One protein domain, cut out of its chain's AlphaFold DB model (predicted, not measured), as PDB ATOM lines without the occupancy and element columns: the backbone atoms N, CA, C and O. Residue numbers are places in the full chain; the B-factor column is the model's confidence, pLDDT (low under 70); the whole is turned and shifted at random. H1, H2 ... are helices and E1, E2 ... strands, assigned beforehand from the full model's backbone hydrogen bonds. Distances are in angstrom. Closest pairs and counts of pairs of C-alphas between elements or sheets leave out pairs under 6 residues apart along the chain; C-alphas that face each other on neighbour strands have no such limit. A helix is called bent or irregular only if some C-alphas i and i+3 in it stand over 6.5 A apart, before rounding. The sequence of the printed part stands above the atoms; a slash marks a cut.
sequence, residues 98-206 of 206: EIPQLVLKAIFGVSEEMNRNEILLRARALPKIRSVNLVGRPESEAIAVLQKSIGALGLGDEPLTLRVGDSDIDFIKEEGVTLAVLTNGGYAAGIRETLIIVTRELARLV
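Overview. This is residues 98 to 206 of the 206 residues of an uncharacterized protein of Verrucomicrobiales bacterium (UniProt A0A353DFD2). A strongly twisted sheet of four strands has H2 and H4 side by side over one face; H1 packs on H4 on the side away from the sheet, and H3, at the opposite end of the long axis from H1, only grazes the sheet. The printed part has 109 residues with four named helices and four named strands, in the order H1 H2 E1 H3 E2 E3 E4 H4. The sheet runs E1 E4 E3 E2, all antiparallel, and the class is mixed. The whole is compact, with a radius of gyration of the C-alphas of 14.4 A, and elongated in outline, 48 by 28 by 19 A.

Along the chain. Find C-alpha 129 at (24.362, 38.677, 5.390), where E1 begins and runs to 135. E4 is residues 177 to 183, 19.1 A; E3, 167 to 174, 22.8 A; E2, 161 to 164. H2 is residues 116 to 124, and H4, 191 to 204, runs 20.2 A to C-alpha 204 at (38.218, 56.210, 9.439). H1 is residues 98 to 108, from C-alpha 98 at (34.424, 58.011, 19.499). H3, 137 to 155, spans 24.3 A and is irregular: C-alphas 152 and 155 are 7.1 A apart.

Arrangement. E2, E3 and E4 form a meander, each strand the antiparallel neighbour of the one before; look at N 169 and O 162, 2.7 A, and N 181 and O 170, 2.8 A. E1 pairs with E4 through N 180 and O 133, 2.8 A. H2 and H4 make two layers with the sheet, helices on one face, at heights of 7.4 A and 8.1 A. They touch, closest at C-alphas 116 and 202, 6.2 A, at a shallow tilt of 9 degrees, opposite ways. H1 touches H4, closest at C-alphas 100 and 201, 5.9 A. H3 grazes the sheet with residues 137 to 147; its closest C-alpha to E4 is that of Ser 140, 6.5 A from that of Thr 178. Every O i to N i+4 pair is within hydrogen-bond range in H1, H2 and H4; in H3, 13 of 15 are.

Size, cuts and confidence. The C-alphas farthest apart, those of Ser 111 and Leu 153, are 48.0 A apart. The printed part has no cut and no long link. Mean pLDDT of the printed part is 93.5; residue 98 is under 70.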
ATOM      1  N   GLU A  98      35.184  58.661  18.408       63.69
ATOM      2  CA  GLU A  98      34.424  58.011  19.499       63.69
ATOM      3  C   GLU A  98      33.036  57.485  19.101       63.69
ATOM      4  O   GLU A  98      32.649  56.397  19.526       63.69
ATOM      5  N   ILE A  99      32.278  58.221  18.276       75.69
ATOM      6  CA  ILE A  99      30.842  57.936  18.092       75.69
ATOM      7  C   ILE A  99      30.602  56.583  17.384       75.69
ATOM      8  O   ILE A  99      29.938  55.730  17.978       75.69
ATOM      9  N   PRO A 100      31.131  56.312  16.172       86.19
ATOM     10  CA  PRO A 100      30.944  55.008  15.536       86.19
ATOM     11  C   PRO A 100      31.521  53.823  16.322       86.19
ATOM     12  O   PRO A 100      30.833  52.815  16.428       86.19
ATOM     13  N   GLN A 101      32.713  53.923  16.927       92.44
ATOM     14  CA  GLN A 101      33.268  52.824  17.738       92.44
ATOM     15  C   GLN A 101      32.375  52.514  18.941       92.44
ATOM     16  O   GLN A 101      32.021  51.357  19.154       92.44
ATOM     17  N   LEU A 102      31.921  53.529  19.684       94.12
ATOM     18  CA  LEU A 102      30.994  53.334  20.801       94.12
ATOM     19  C   LEU A 102      29.689  52.658  20.351       94.12
ATOM     20  O   LEU A 102      29.197  51.745  21.016       94.12
ATOM     21  N   VAL A 103      29.145  53.071  19.204       94.81
ATOM     22  CA  VAL A 103      27.917  52.494  18.644       94.81
ATOM     23  C   VAL A 103      28.137  51.055  18.178       94.81
ATOM     24  O   VAL A 103      27.338  50.183  18.514       94.81
ATOM     25  N   LEU A 104      29.227  50.761  17.464       95.56
ATOM     26  CA  LEU A 104      29.542  49.397  17.036       95.56
ATOM     27  C   LEU A 104      29.779  48.479  18.238       95.56
ATOM     28  O   LEU A 104      29.340  47.330  18.220       95.56
ATOM     29  N   LYS A 105      30.414  48.983  19.302       96.06
ATOM     30  CA  LYS A 105      30.593  48.252  20.561       96.06
ATOM     31  C   LYS A 105      29.256  47.858  21.182       96.06
ATOM     32  O   LYS A 105      29.080  46.704  21.567       96.06
ATOM     33  N   ALA A 106      28.296  48.780  21.207       96.12
ATOM     34  CA  ALA A 106      26.944  48.509  21.691       96.12
ATOM     35  C   ALA A 106      26.186  47.511  20.796       96.12
ATOM     36  O   ALA A 106      25.569  46.581  21.310       96.12
ATOM     37  N   ILE A 107      26.264  47.664  19.469       95.75
ATOM     38  CA  ILE A 107      25.590  46.783  18.500       95.75
ATOM     39  C   ILE A 107      26.128  45.352  18.585       95.75
ATOM     40  O   ILE A 107      25.358  44.394  18.587       95.75
ATOM     41  N   PHE A 108      27.450  45.199  18.645       96.06
ATOM     42  CA  PHE A 108      28.099  43.891  18.632       96.06
ATOM     43  C   PHE A 108      28.346  43.300  20.024       96.06
ATOM     44  O   PHE A 108      28.863  42.184  20.114       96.06
ATOM     45  N   GLY A 109      27.988  44.024  21.089       95.69
ATOM     46  CA  GLY A 109      28.142  43.580  22.472       95.69
ATOM     47  C   GLY A 109      29.599  43.361  22.878       95.69
ATOM     48  O   GLY A 109      29.916  42.330  23.470       95.69
ATOM     49  N   VAL A 110      30.493  44.294  22.532       95.38
ATOM     50  CA  VAL A 110      31.926  44.217  22.866       95.38
ATOM     51  C   VAL A 110      32.397  45.368  23.742       95.38
ATOM     52  O   VAL A 110      31.920  46.494  23.636       95.38
ATOM     53  N   SER A 111      33.379  45.075  24.593       91.75
ATOM     54  CA  SER A 111      33.969  46.051  25.517       91.75
ATOM     55  C   SER A 111      35.158  46.803  24.921       91.75
ATOM     56  O   SER A 111      35.381  47.960  25.274       91.75
ATOM     57  N   GLU A 112      35.886  46.168  24.004       93.12
ATOM     58  CA  GLU A 112      37.098  46.704  23.380       93.12
ATOM     59  C   GLU A 112      36.798  47.358  22.028       93.12
ATOM     60  O   GLU A 112      35.759  47.107  21.414       93.12
ATOM     61  N   GLU A 113      37.708  48.217  21.572       92.81
ATOM     62  CA  GLU A 113      37.661  48.770  20.216       92.81
ATOM     63  C   GLU A 113      37.958  47.693  19.174       92.81
ATOM     64  O   GLU A 113      38.804  46.818  19.369       92.81
ATOM     65  N   MET A 114      37.262  47.769  18.041       94.56
ATOM     66  CA  MET A 114      37.399  46.782  16.976       94.56
ATOM     67  C   MET A 114      38.275  47.326  15.857       94.56
ATOM     68  O   MET A 114      38.030  48.408  15.324       94.56
ATOM     69  N   ASN A 115      39.255  46.529  15.439       94.69
ATOM     70  CA  ASN A 115      40.020  46.818  14.232       94.69
ATOM     71  C   ASN A 115      39.223  46.451  12.965       94.69
ATOM     72  O   ASN A 115      38.233  45.718  13.006       94.69
ATOM     73  N   ARG A 116      39.716  46.898  11.806       95.19
ATOM     74  CA  ARG A 116      39.127  46.649  10.479       95.19
ATOM     75  C   ARG A 116      38.713  45.192  10.238       95.19
ATOM     76  O   ARG A 116      37.632  44.943   9.704       95.19
ATOM     77  N   ASN A 117      39.560  44.231  10.603       95.94
ATOM     78  CA  ASN A 117      39.291  42.814  10.353       95.94
ATOM     79  C   ASN A 117      38.180  42.290  11.264       95.94
ATOM     80  O   ASN A 117      37.322  41.537  10.807       95.94
ATOM     81  N   GLU A 118      38.170  42.710  12.529       96.25
ATOM     82  CA  GLU A 118      37.114  42.341  13.468       96.25
ATOM     83  C   GLU A 118      35.760  42.943  13.071       96.25
ATOM     84  O   GLU A 118      34.754  42.232  13.073       96.25
ATOM     85  N   ILE A 119      35.738  44.207  12.638       97.00
ATOM     86  CA  ILE A 119      34.527  44.865  12.127       97.00
ATOM     87  C   ILE A 119      33.950  44.081  10.944       97.00
ATOM     88  O   ILE A 119      32.763  43.750  10.937       97.00
ATOM     89  N   LEU A 120      34.782  43.736   9.955       97.19
ATOM     90  CA  LEU A 120      34.342  42.959   8.794       97.19
ATOM     91  C   LEU A 120      33.863  41.559   9.191       97.19
ATOM     92  O   LEU A 120      32.865  41.083   8.654       97.19
ATOM     93  N   LEU A 121      34.543  40.900  10.132       96.81
ATOM     94  CA  LEU A 121      34.146  39.582  10.622       96.81
ATOM     95  C   LEU A 121      32.759  39.623  11.277       96.81
ATOM     96  O   LEU A 121      31.908  38.795  10.960       96.81
ATOM     97  N   ARG A 122      32.510  40.606  12.145       97.31
ATOM     98  CA  ARG A 122      31.223  40.767  12.840       97.31
ATOM     99  C   ARG A 122      30.108  41.206  11.901       97.31
ATOM    100  O   ARG A 122      29.002  40.679  11.991       97.31
ATOM    101  N   ALA A 123      30.401  42.079  10.941       97.25
ATOM    102  CA  ALA A 123      29.446  42.474   9.909       97.25
ATOM    103  C   ALA A 123      28.950  41.274   9.078       97.25
ATOM    104  O   ALA A 123      27.772  41.214   8.732       97.25
ATOM    105  N   ARG A 124      29.810  40.279   8.806       96.69
ATOM    106  CA  ARG A 124      29.412  39.026   8.126       96.69
ATOM    107  C   ARG A 124      28.487  38.148   8.962       96.69
ATOM    108  O   ARG A 124      27.757  37.349   8.390       96.69
ATOM    109  N   ALA A 125      28.531  38.273  10.286       96.00
ATOM    110  CA  ALA A 125      27.683  37.509  11.196       96.00
ATOM    111  C   ALA A 125      26.285  38.129  11.378       96.00
ATOM    112  O   ALA A 125      25.443  37.546  12.062       96.00
ATOM    113  N   LEU A 126      26.022  39.299  10.781       96.69
ATOM    114  CA  LEU A 126      24.711  39.935  10.841       96.69
ATOM    115  C   LEU A 126      23.641  39.088  10.117       96.69
ATOM    116  O   LEU A 126      23.921  38.458   9.093       96.69
ATOM    117  N   PRO A 127      22.385  39.088  10.601       95.69
ATOM    118  CA  PRO A 127      21.293  38.351   9.975       95.69
ATOM    119  C   PRO A 127      21.123  38.648   8.478       95.69
ATOM    120  O   PRO A 127      21.127  39.804   8.059       95.69
ATOM    121  N   LYS A 128      20.908  37.587   7.686       94.88
ATOM    122  CA  LYS A 128      20.758  37.601   6.213       94.88
ATOM    123  C   LYS A 128      21.977  38.086   5.414       94.88
ATOM    124  O   LYS A 128      21.898  38.158   4.186       94.88
ATOM    125  N   ILE A 129      23.108  38.348   6.065       96.69
ATOM    126  CA  ILE A 129      24.362  38.677   5.390       96.69
ATOM    127  C   ILE A 129      25.139  37.390   5.126       96.69
ATOM    128  O   ILE A 129      25.374  36.589   6.025       96.69
ATOM    129  N   ARG A 130      25.530  37.172   3.870       94.88
ATOM    130  CA  ARG A 130      26.351  36.024   3.467       94.88
ATOM    131  C   ARG A 130      27.828  36.388   3.408       94.88
ATOM    132  O   ARG A 130      28.682  35.568   3.732       94.88
ATOM    133  N   SER A 131      28.137  37.596   2.946       95.88
ATOM    134  CA  SER A 131      29.506  38.101   2.873       95.88
ATOM    135  C   SER A 131      29.517  39.622   2.839       95.88
ATOM    136  O   SER A 131      28.598  40.240   2.304       95.88
ATOM    137  N   VAL A 132      30.591  40.209   3.360       97.44
ATOM    138  CA  VAL A 132      30.925  41.620   3.157       97.44
ATOM    139  C   VAL A 132      32.379  41.761   2.745       97.44
ATOM    140  O   VAL A 132      33.245  41.014   3.230       97.44
ATOM    141  N   ASN A 133      32.653  42.714   1.861       96.62
ATOM    142  CA  ASN A 133      34.010  43.035   1.456       96.62
ATOM    143  C   ASN A 133      34.172  44.517   1.128       96.62
ATOM    144  O   ASN A 133      33.251  45.157   0.624       96.62
ATOM    145  N   LEU A 134      35.368  45.038   1.382       96.62
ATOM    146  CA  LEU A 134      35.731  46.374   0.937       96.62
ATOM    147  C   LEU A 134      36.036  46.340  -0.555       96.62
ATOM    148  O   LEU A 134      36.743  45.456  -1.040       96.62
ATOM    149  N   VAL A 135      35.475  47.304  -1.265       96.81
ATOM    150  CA  VAL A 135      35.664  47.479  -2.698       96.81
ATOM    151  C   VAL A 135      36.849  48.412  -2.907       96.81
ATOM    152  O   VAL A 135      36.953  49.451  -2.252       96.81
ATOM    153  N   GLY A 136      37.769  48.024  -3.789       95.38
ATOM    154  CA  GLY A 136      38.918  48.853  -4.131       95.38
ATOM    155  C   GLY A 136      38.504  50.112  -4.888       95.38
ATOM    156  O   GLY A 136      37.395  50.222  -5.420       95.38
ATOM    157  N   ARG A 137      39.411  51.095  -4.938       94.44
ATOM    158  CA  ARG A 137      39.161  52.345  -5.668       94.44
ATOM    159  C   ARG A 137      38.793  52.081  -7.141       94.44
ATOM    160  O   ARG A 137      37.734  52.570  -7.533       94.44
ATOM    161  N   PRO A 138      39.558  51.291  -7.926       96.00
ATOM    162  CA  PRO A 138      39.229  51.053  -9.334       96.00
ATOM    163  C   PRO A 138      37.838  50.438  -9.523       96.00
ATOM    164  O   PRO A 138      37.077  50.857 -10.394       96.00
ATOM    165  N   GLU A 139      37.471  49.475  -8.678       96.25
ATOM    166  CA  GLU A 139      36.176  48.806  -8.752       96.25
ATOM    167  C   GLU A 139      35.030  49.751  -8.361       96.25
ATOM    168  O   GLU A 139      33.993  49.767  -9.024       96.25
ATOM    169  N   SER A 140      35.215  50.582  -7.330       95.00
ATOM    170  CA  SER A 140      34.205  51.568  -6.919       95.00
ATOM    171  C   SER A 140      33.969  52.654  -7.976       95.00
ATOM    172  O   SER A 140      32.829  53.070  -8.188       95.00
ATOM    173  N   GLU A 141      35.015  53.080  -8.690       95.56
ATOM    174  CA  GLU A 141      34.902  54.011  -9.819       95.56
ATOM    175  C   GLU A 141      34.138  53.374 -10.984       95.56
ATOM    176  O   GLU A 141      33.235  53.999 -11.546       95.56
ATOM    177  N   ALA A 142      34.421  52.107 -11.302       95.75
ATOM    178  CA  ALA A 142      33.692  51.371 -12.332       95.75
ATOM    179  C   ALA A 142      32.194  51.233 -12.000       95.75
ATOM    180  O   ALA A 142      31.344  51.434 -12.870       95.75
ATOM    181  N   ILE A 143      31.860  50.959 -10.734       95.00
ATOM    182  CA  ILE A 143      30.473  50.910 -10.249       95.00
ATOM    183  C   ILE A 143      29.788  52.274 -10.401       95.00
ATOM    184  O   ILE A 143      28.653  52.337 -10.867       95.00
ATOM    185  N   ALA A 144      30.474  53.372 -10.074       93.25
ATOM    186  CA  ALA A 144      29.921  54.718 -10.233       93.25
ATOM    187  C   ALA A 144      29.652  55.071 -11.710       93.25
ATOM    188  O   ALA A 144      28.618  55.659 -12.034       93.25
ATOM    189  N   VAL A 145      30.547  54.677 -12.624       95.62
ATOM    190  CA  VAL A 145      30.346  54.842 -14.075       95.62
ATOM    191  C   VAL A 145      29.142  54.028 -14.563       95.62
ATOM    192  O   VAL A 145      28.334  54.526 -15.357       95.62
ATOM    193  N   LEU A 146      28.985  52.799 -14.067       94.38
ATOM    194  CA  LEU A 146      27.825  51.963 -14.364       94.38
ATOM    195  C   LEU A 146      26.530  52.610 -13.852       94.38
ATOM    196  O   LEU A 146      25.581  52.744 -14.622       94.38
ATOM    197  N   GLN A 147      26.502  53.074 -12.601       93.81
ATOM    198  CA  GLN A 147      25.329  53.726 -12.013       93.81
ATOM    199  C   GLN A 147      24.931  54.984 -12.794       93.81
ATOM    200  O   GLN A 147      23.758  55.163 -13.108       93.81
ATOM    201  N   LYS A 148      25.900  55.802 -13.226       93.50
ATOM    202  CA  LYS A 148      25.641  56.961 -14.096       93.50
ATOM    203  C   LYS A 148      24.988  56.562 -15.423       93.50
ATOM    204  O   LYS A 148      24.083  57.242 -15.903       93.50
ATOM    205  N   SER A 149      25.450  55.465 -16.020       94.31
ATOM    206  CA  SER A 149      24.887  54.948 -17.272       94.31
ATOM    207  C   SER A 149      23.453  54.448 -17.074       94.31
ATOM    208  O   SER A 149      22.596  54.700 -17.913       94.31
ATOM    209  N   ILE A 150      23.178  53.799 -15.939       93.12
ATOM    210  CA  ILE A 150      21.838  53.347 -15.539       93.12
ATOM    211  C   ILE A 150      20.904  54.540 -15.295       93.12
ATOM    212  O   ILE A 150      19.775  54.537 -15.784       93.12
ATOM    213  N   GLY A 151      21.376  55.593 -14.627       93.44
ATOM    214  CA  GLY A 151      20.604  56.821 -14.427       93.44
ATOM    215  C   GLY A 151      20.197  57.479 -15.747       93.44
ATOM    216  O   GLY A 151      19.051  57.901 -15.901       93.44
ATOM    217  N   ALA A 152      21.081  57.458 -16.753       93.50
ATOM    218  CA  ALA A 152      20.780  57.945 -18.102       93.50
ATOM    219  C   ALA A 152      19.692  57.130 -18.837       93.50
ATOM    220  O   ALA A 152      19.100  57.635 -19.789       93.50
ATOM    221  N   LEU A 153      19.386  55.904 -18.389       94.12
ATOM    222  CA  LEU A 153      18.265  55.098 -18.894       94.12
ATOM    223  C   LEU A 153      16.913  55.474 -18.257       94.12
ATOM    224  O   LEU A 153      15.899  54.865 -18.589       94.12
ATOM    225  N   GLY A 154      16.882  56.467 -17.362       92.31
ATOM    226  CA  GLY A 154      15.661  56.952 -16.710       92.31
ATOM    227  C   GLY A 154      15.385  56.344 -15.333       92.31
ATOM    228  O   GLY A 154      14.315  56.572 -14.782       92.31
ATOM    229  N   LEU A 155      16.340  55.598 -14.766       88.44
ATOM    230  CA  LEU A 155      16.241  55.021 -13.418       88.44
ATOM    231  C   LEU A 155      16.724  55.976 -12.308       88.44
ATOM    232  O   LEU A 155      16.632  55.636 -11.134       88.44
ATOM    233  N   GLY A 156      17.206  57.171 -12.667       87.12
ATOM    234  CA  GLY A 156      17.652  58.187 -11.710       87.12
ATOM    235  C   GLY A 156      18.879  57.761 -10.900       87.12
ATOM    236  O   GLY A 156      19.724  57.010 -11.385       87.12
ATOM    237  N   ASP A 157      18.956  58.249  -9.662       84.38
ATOM    238  CA  ASP A 157      20.060  57.990  -8.725       84.38
ATOM    239  C   ASP A 157      19.741  56.847  -7.745       84.38
ATOM    240  O   ASP A 157      20.267  56.799  -6.630       84.38
ATOM    241  N   GLU A 158      18.861  55.926  -8.143       83.88
ATOM    242  CA  GLU A 158      18.495  54.783  -7.311       83.88
ATOM    243  C   GLU A 158      19.732  53.935  -6.942       83.88
ATOM    244  O   GLU A 158      20.676  53.805  -7.742       83.88
ATOM    245  N   PRO A 159      19.762  53.340  -5.732       84.56
ATOM    246  CA  PRO A 159      20.847  52.463  -5.319       84.56
ATOM    247  C   PRO A 159      21.006  51.284  -6.281       84.56
ATOM    248  O   PRO A 159      20.052  50.574  -6.601       84.56
ATOM    249  N   LEU A 160      22.239  51.044  -6.725       89.88
ATOM    250  CA  LEU A 160      22.541  49.906  -7.580       89.88
ATOM    251  C   LEU A 160      22.611  48.617  -6.752       89.88
ATOM    252  O   LEU A 160      23.529  48.437  -5.955       89.88
ATOM    253  N   THR A 161      21.703  47.680  -7.017       91.88
ATOM    254  CA  THR A 161      21.795  46.294  -6.539       91.88
ATOM    255  C   THR A 161      22.061  45.359  -7.716       91.88
ATOM    256  O   THR A 161      21.366  45.409  -8.731       91.88
ATOM    257  N   LEU A 162      23.063  44.487  -7.594       93.25
ATOM    258  CA  LEU A 162      23.356  43.453  -8.587       93.25
ATOM    259  C   LEU A 162      22.795  42.117  -8.123       93.25
ATOM    260  O   LEU A 162      23.045  41.694  -6.999       93.25
ATOM    261  N   ARG A 163      22.103  41.406  -9.010       92.00
ATOM    262  CA  ARG A 163      21.594  40.066  -8.721       92.00
ATOM    263  C   ARG A 163      22.421  39.006  -9.435       92.00
ATOM    264  O   ARG A 163      22.606  39.068 -10.649       92.00
ATOM    265  N   VAL A 164      22.900  38.018  -8.685       88.88
ATOM    266  CA  VAL A 164      23.661  36.870  -9.194       88.88
ATOM    267  C   VAL A 164      22.962  35.592  -8.740       88.88
ATOM    268  O   VAL A 164      23.059  35.189  -7.579       88.88
ATOM    269  N   GLY A 165      22.223  34.960  -9.657       88.38
ATOM    270  CA  GLY A 165      21.314  33.862  -9.320       88.38
ATOM    271  C   GLY A 165      20.232  34.326  -8.337       88.38
ATOM    272  O   GLY A 165      19.494  35.273  -8.619       88.38
ATOM    273  N   ASP A 166      20.181  33.687  -7.170       86.00
ATOM    274  CA  ASP A 166      19.252  34.020  -6.078       86.00
ATOM    275  C   ASP A 166      19.866  34.930  -5.003       86.00
ATOM    276  O   ASP A 166      19.287  35.110  -3.936       86.00
ATOM    277  N   SER A 167      21.064  35.469  -5.238       88.00
ATOM    278  CA  SER A 167      21.737  36.367  -4.293       88.00
ATOM    279  C   SER A 167      21.758  37.805  -4.795       88.00
ATOM    280  O   SER A 167      21.999  38.042  -5.979       88.00
ATOM    281  N   ASP A 168      21.594  38.748  -3.871       93.69
ATOM    282  CA  ASP A 168      21.657  40.182  -4.146       93.69
ATOM    283  C   ASP A 168      22.939  40.771  -3.548       93.69
ATOM    284  O   ASP A 168      23.313  40.460  -2.413       93.69
ATOM    285  N   ILE A 169      23.613  41.617  -4.320       95.88
ATOM    286  CA  ILE A 169      24.814  42.354  -3.944       95.88
ATOM    287  C   ILE A 169      24.448  43.835  -3.910       95.88
ATOM    288  O   ILE A 169      24.179  44.425  -4.957       95.88
ATOM    289  N   ASP A 170      24.447  44.421  -2.716       95.88
ATOM    290  CA  ASP A 170      24.289  45.865  -2.513       95.88
ATOM    291  C   ASP A 170      25.665  46.523  -2.316       95.88
ATOM    292  O   ASP A 170      26.619  45.885  -1.849       95.88
ATOM    293  N   PHE A 171      25.759  47.806  -2.655       96.56
ATOM    294  CA  PHE A 171      26.950  48.624  -2.467       96.56
ATOM    295  C   PHE A 171      26.628  49.814  -1.567       96.56
ATOM    296  O   PHE A 171      25.882  50.720  -1.935       96.56
ATOM    297  N   ILE A 172      27.238  49.838  -0.385       96.06
ATOM    298  CA  ILE A 172      27.095  50.928   0.581       96.06
ATOM    299  C   ILE A 172      28.334  51.809   0.478       96.06
ATOM    300  O   ILE A 172      29.451  51.333   0.674       96.06
ATOM    301  N   LYS A 173      28.146  53.089   0.155       94.69
ATOM    302  CA  LYS A 173      29.235  54.053  -0.010       94.69
ATOM    303  C   LYS A 173      29.158  55.124   1.069       94.69
ATOM    304  O   LYS A 173      28.187  55.868   1.115       94.69
ATOM    305  N   GLU A 174      30.202  55.233   1.882       94.19
ATOM    306  CA  GLU A 174      30.325  56.234   2.946       94.19
ATOM    307  C   GLU A 174      31.752  56.782   2.963       94.19
ATOM    308  O   GLU A 174      32.707  56.014   2.873       94.19
ATOM    309  N   GLU A 175      31.899  58.107   3.046       89.38
ATOM    310  CA  GLU A 175      33.189  58.792   3.270       89.38
ATOM    311  C   GLU A 175      34.343  58.328   2.349       89.38
ATOM    312  O   GLU A 175      35.507  58.285   2.727       89.38
ATOM    313  N   GLY A 176      34.025  57.976   1.096       89.12
ATOM    314  CA  GLY A 176      35.013  57.532   0.103       89.12
ATOM    315  C   GLY A 176      35.351  56.036   0.142       89.12
ATOM    316  O   GLY A 176      36.045  55.555  -0.753       89.12
ATOM    317  N   VAL A 177      34.804  55.284   1.095       94.81
ATOM    318  CA  VAL A 177      34.863  53.822   1.145       94.81
ATOM    319  C   VAL A 177      33.579  53.219   0.590       94.81
ATOM    320  O   VAL A 177      32.485  53.748   0.767       94.81
ATOM    321  N   THR A 178      33.710  52.100  -0.122       97.19
ATOM    322  CA  THR A 178      32.571  51.320  -0.615       97.19
ATOM    323  C   THR A 178      32.625  49.906  -0.043       97.19
ATOM    324  O   THR A 178      33.637  49.213  -0.161       97.19
ATOM    325  N   LEU A 179      31.527  49.478   0.572       97.56
ATOM    326  CA  LEU A 179      31.315  48.138   1.099       97.56
ATOM    327  C   LEU A 179      30.371  47.376   0.164       97.56
ATOM    328  O   LEU A 179      29.232  47.787  -0.044       97.56
ATOM    329  N   ALA A 180      30.833  46.251  -0.377       97.44
ATOM    330  CA  ALA A 180      29.988  45.301  -1.088       97.44
ATOM    331  C   ALA A 180      29.386  44.310  -0.093       97.44
ATOM    332  O   ALA A 180      30.108  43.717   0.719       97.44
ATOM    333  N   VAL A 181      28.076  44.102  -0.179       97.81
ATOM    334  CA  VAL A 181      27.318  43.268   0.750       97.81
ATOM    335  C   VAL A 181      26.519  42.236  -0.026       97.81
ATOM    336  O   VAL A 181      25.581  42.572  -0.740       97.81
ATOM    337  N   LEU A 182      26.871  40.965   0.144       97.12
ATOM    338  CA  LEU A 182      26.121  39.840  -0.402       97.12
ATOM    339  C   LEU A 182      25.045  39.423   0.604       97.12
ATOM    340  O   LEU A 182      25.373  38.972   1.707       97.12
ATOM    341  N   THR A 183      23.779  39.530   0.216       95.12
ATOM    342  CA  THR A 183      22.615  39.196   1.050       95.12
ATOM    343  C   THR A 183      21.876  37.961   0.532       95.12
ATOM    344  O   THR A 183      22.025  37.557  -0.623       95.12
ATOM    345  N   ASN A 184      21.071  37.347   1.404       87.06
ATOM    346  CA  ASN A 184      20.132  36.286   1.041       87.06
ATOM    347  C   ASN A 184      18.699  36.846   1.020       87.06
ATOM    348  O   ASN A 184      18.005  36.826   2.040       87.06
ATOM    349  N   GLY A 185      18.289  37.396  -0.126       84.19
ATOM    350  CA  GLY A 185      16.965  37.999  -0.306       84.19
ATOM    351  C   GLY A 185      16.769  39.303   0.474       84.19
ATOM    352  O   GLY A 185      15.706  39.514   1.065       84.19
ATOM    353  N   GLY A 186      17.803  40.151   0.518       89.62
ATOM    354  CA  GLY A 186      17.769  41.482   1.123       89.62
ATOM    355  C   GLY A 186      18.077  41.539   2.624       89.62
ATOM    356  O   GLY A 186      18.453  40.556   3.269       89.62
ATOM    357  N   TYR A 187      17.921  42.735   3.193       93.62
ATOM    358  CA  TYR A 187      18.263  43.031   4.585       93.62
ATOM    359  C   TYR A 187      17.178  42.593   5.576       93.62
ATOM    360  O   TYR A 187      15.979  42.661   5.301       93.62
ATOM    361  N   ALA A 188      17.597  42.162   6.767       94.62
ATOM    362  CA  ALA A 188      16.712  42.190   7.930       94.62
ATOM    363  C   ALA A 188      16.600  43.635   8.462       94.62
ATOM    364  O   ALA A 188      17.421  44.491   8.127       94.62
ATOM    365  N   ALA A 189      15.580  43.909   9.277       95.19
ATOM    366  CA  ALA A 189      15.338  45.247   9.814       95.19
ATOM    367  C   ALA A 189      16.572  45.791  10.562       95.19
ATOM    368  O   ALA A 189      17.148  45.086  11.389       95.19
ATOM    369  N   GLY A 190      16.983  47.027  10.260       95.00
ATOM    370  CA  GLY A 190      18.107  47.708  10.919       95.00
ATOM    371  C   GLY A 190      19.510  47.265  10.473       95.00
ATOM    372  O   GLY A 190      20.509  47.860  10.887       95.00
ATOM    373  N   ILE A 191      19.626  46.217   9.646       97.00
ATOM    374  CA  ILE A 191      20.934  45.671   9.246       97.00
ATOM    375  C   ILE A 191      21.634  46.580   8.241       97.00
ATOM    376  O   ILE A 191      22.848  46.757   8.325       97.00
ATOM    377  N   ARG A 192      20.889  47.197   7.319       96.38
ATOM    378  CA  ARG A 192      21.480  48.126   6.350       96.38
ATOM    379  C   ARG A 192      22.055  49.357   7.049       96.38
ATOM    380  O   ARG A 192      23.170  49.769   6.749       96.38
ATOM    381  N   GLU A 193      21.343  49.885   8.038       96.88
ATOM    382  CA  GLU A 193      21.762  51.028   8.854       96.88
ATOM    383  C   GLU A 193      22.998  50.684   9.687       96.88
ATOM    384  O   GLU A 193      23.954  51.457   9.748       96.88
ATOM    385  N   THR A 194      23.026  49.479  10.259       97.56
ATOM    386  CA  THR A 194      24.218  48.956  10.935       97.56
ATOM    387  C   THR A 194      25.418  48.918   9.989       97.56
ATOM    388  O   THR A 194      26.515  49.335  10.355       97.56
ATOM    389  N   LEU A 195      25.220  48.465   8.750       97.69
ATOM    390  CA  LEU A 195      26.283  48.391   7.751       97.69
ATOM    391  C   LEU A 195      26.752  49.769   7.260       97.69
ATOM    392  O   LEU A 195      27.923  49.918   6.918       97.69
ATOM    393  N   ILE A 196      25.891  50.788   7.280       96.81
ATOM    394  CA  ILE A 196      26.290  52.186   7.052       96.81
ATOM    395  C   ILE A 196      27.253  52.648   8.153       96.81
ATOM    396  O   ILE A 196      28.320  53.176   7.849       96.81
ATOM    397  N   ILE A 197      26.932  52.385   9.425       96.69
ATOM    398  CA  ILE A 197      27.811  52.727  10.560       96.69
ATOM    399  C   ILE A 197      29.141  51.973  10.454       96.69
ATOM    400  O   ILE A 197      30.202  52.565  10.631       96.69
ATOM    401  N   VAL A 198      29.090  50.685  10.097       97.31
ATOM    402  CA  VAL A 198      30.284  49.881   9.805       97.31
ATOM    403  C   VAL A 198      31.118  50.515   8.693       97.31
ATOM    404  O   VAL A 198      32.330  50.618   8.834       97.31
ATOM    405  N   THR A 199      30.500  50.950   7.594       97.06
ATOM    406  CA  THR A 199      31.233  51.518   6.451       97.06
ATOM    407  C   THR A 199      31.900  52.842   6.821       97.06
ATOM    408  O   THR A 199      33.060  53.038   6.473       97.06
ATOM    409  N   ARG A 200      31.219  53.701   7.593       95.62
ATOM    410  CA  ARG A 200      31.811  54.930   8.150       95.62
ATOM    411  C   ARG A 200      32.997  54.629   9.049       95.62
ATOM    412  O   ARG A 200      34.043  55.245   8.902       95.62
ATOM    413  N   GLU A 201      32.871  53.641   9.932       95.38
ATOM    414  CA  GLU A 201      34.001  53.260  10.772       95.38
ATOM    415  C   GLU A 201      35.184  52.763   9.948       95.38
ATOM    416  O   GLU A 201      36.321  53.166  10.172       95.38
ATOM    417  N   LEU A 202      34.922  51.920   8.950       95.31
ATOM    418  CA  LEU A 202      35.966  51.421   8.065       95.31
ATOM    419  C   LEU A 202      36.640  52.548   7.276       95.31
ATOM    420  O   LEU A 202      37.830  52.428   7.010       95.31
ATOM    421  N   ALA A 203      35.928  53.625   6.935       93.81
ATOM    422  CA  ALA A 203      36.507  54.797   6.279       93.81
ATOM    423  C   ALA A 203      37.509  55.546   7.164       93.81
ATOM    424  O   ALA A 203      38.524  56.014   6.656       93.81
ATOM    425  N   ARG A 204      37.286  55.586   8.482       91.56
ATOM    426  CA  ARG A 204      38.218  56.210   9.439       91.56
ATOM    427  C   ARG A 204      39.501  55.411   9.660       91.56
ATOM    428  O   ARG A 204      40.498  55.967  10.104       91.56
ATOM    429  N   LEU A 205      39.471  54.110   9.378       89.94
ATOM    430  CA  LEU A 205      40.594  53.190   9.583       89.94
ATOM    431  C   LEU A 205      41.469  52.998   8.327       89.94
ATOM    432  O   LEU A 205      42.316  52.098   8.320       89.94
ATOM    433  N   VAL A 206      41.227  53.763   7.255       80.44
ATOM    434  CA  VAL A 206      41.910  53.656   5.948       80.44
ATOM    435  C   VAL A 206      42.845  54.832   5.709       80.44
ATOM    436  O   VAL A 206      42.468  55.975   6.034       80.44
TER     437      VAL A 206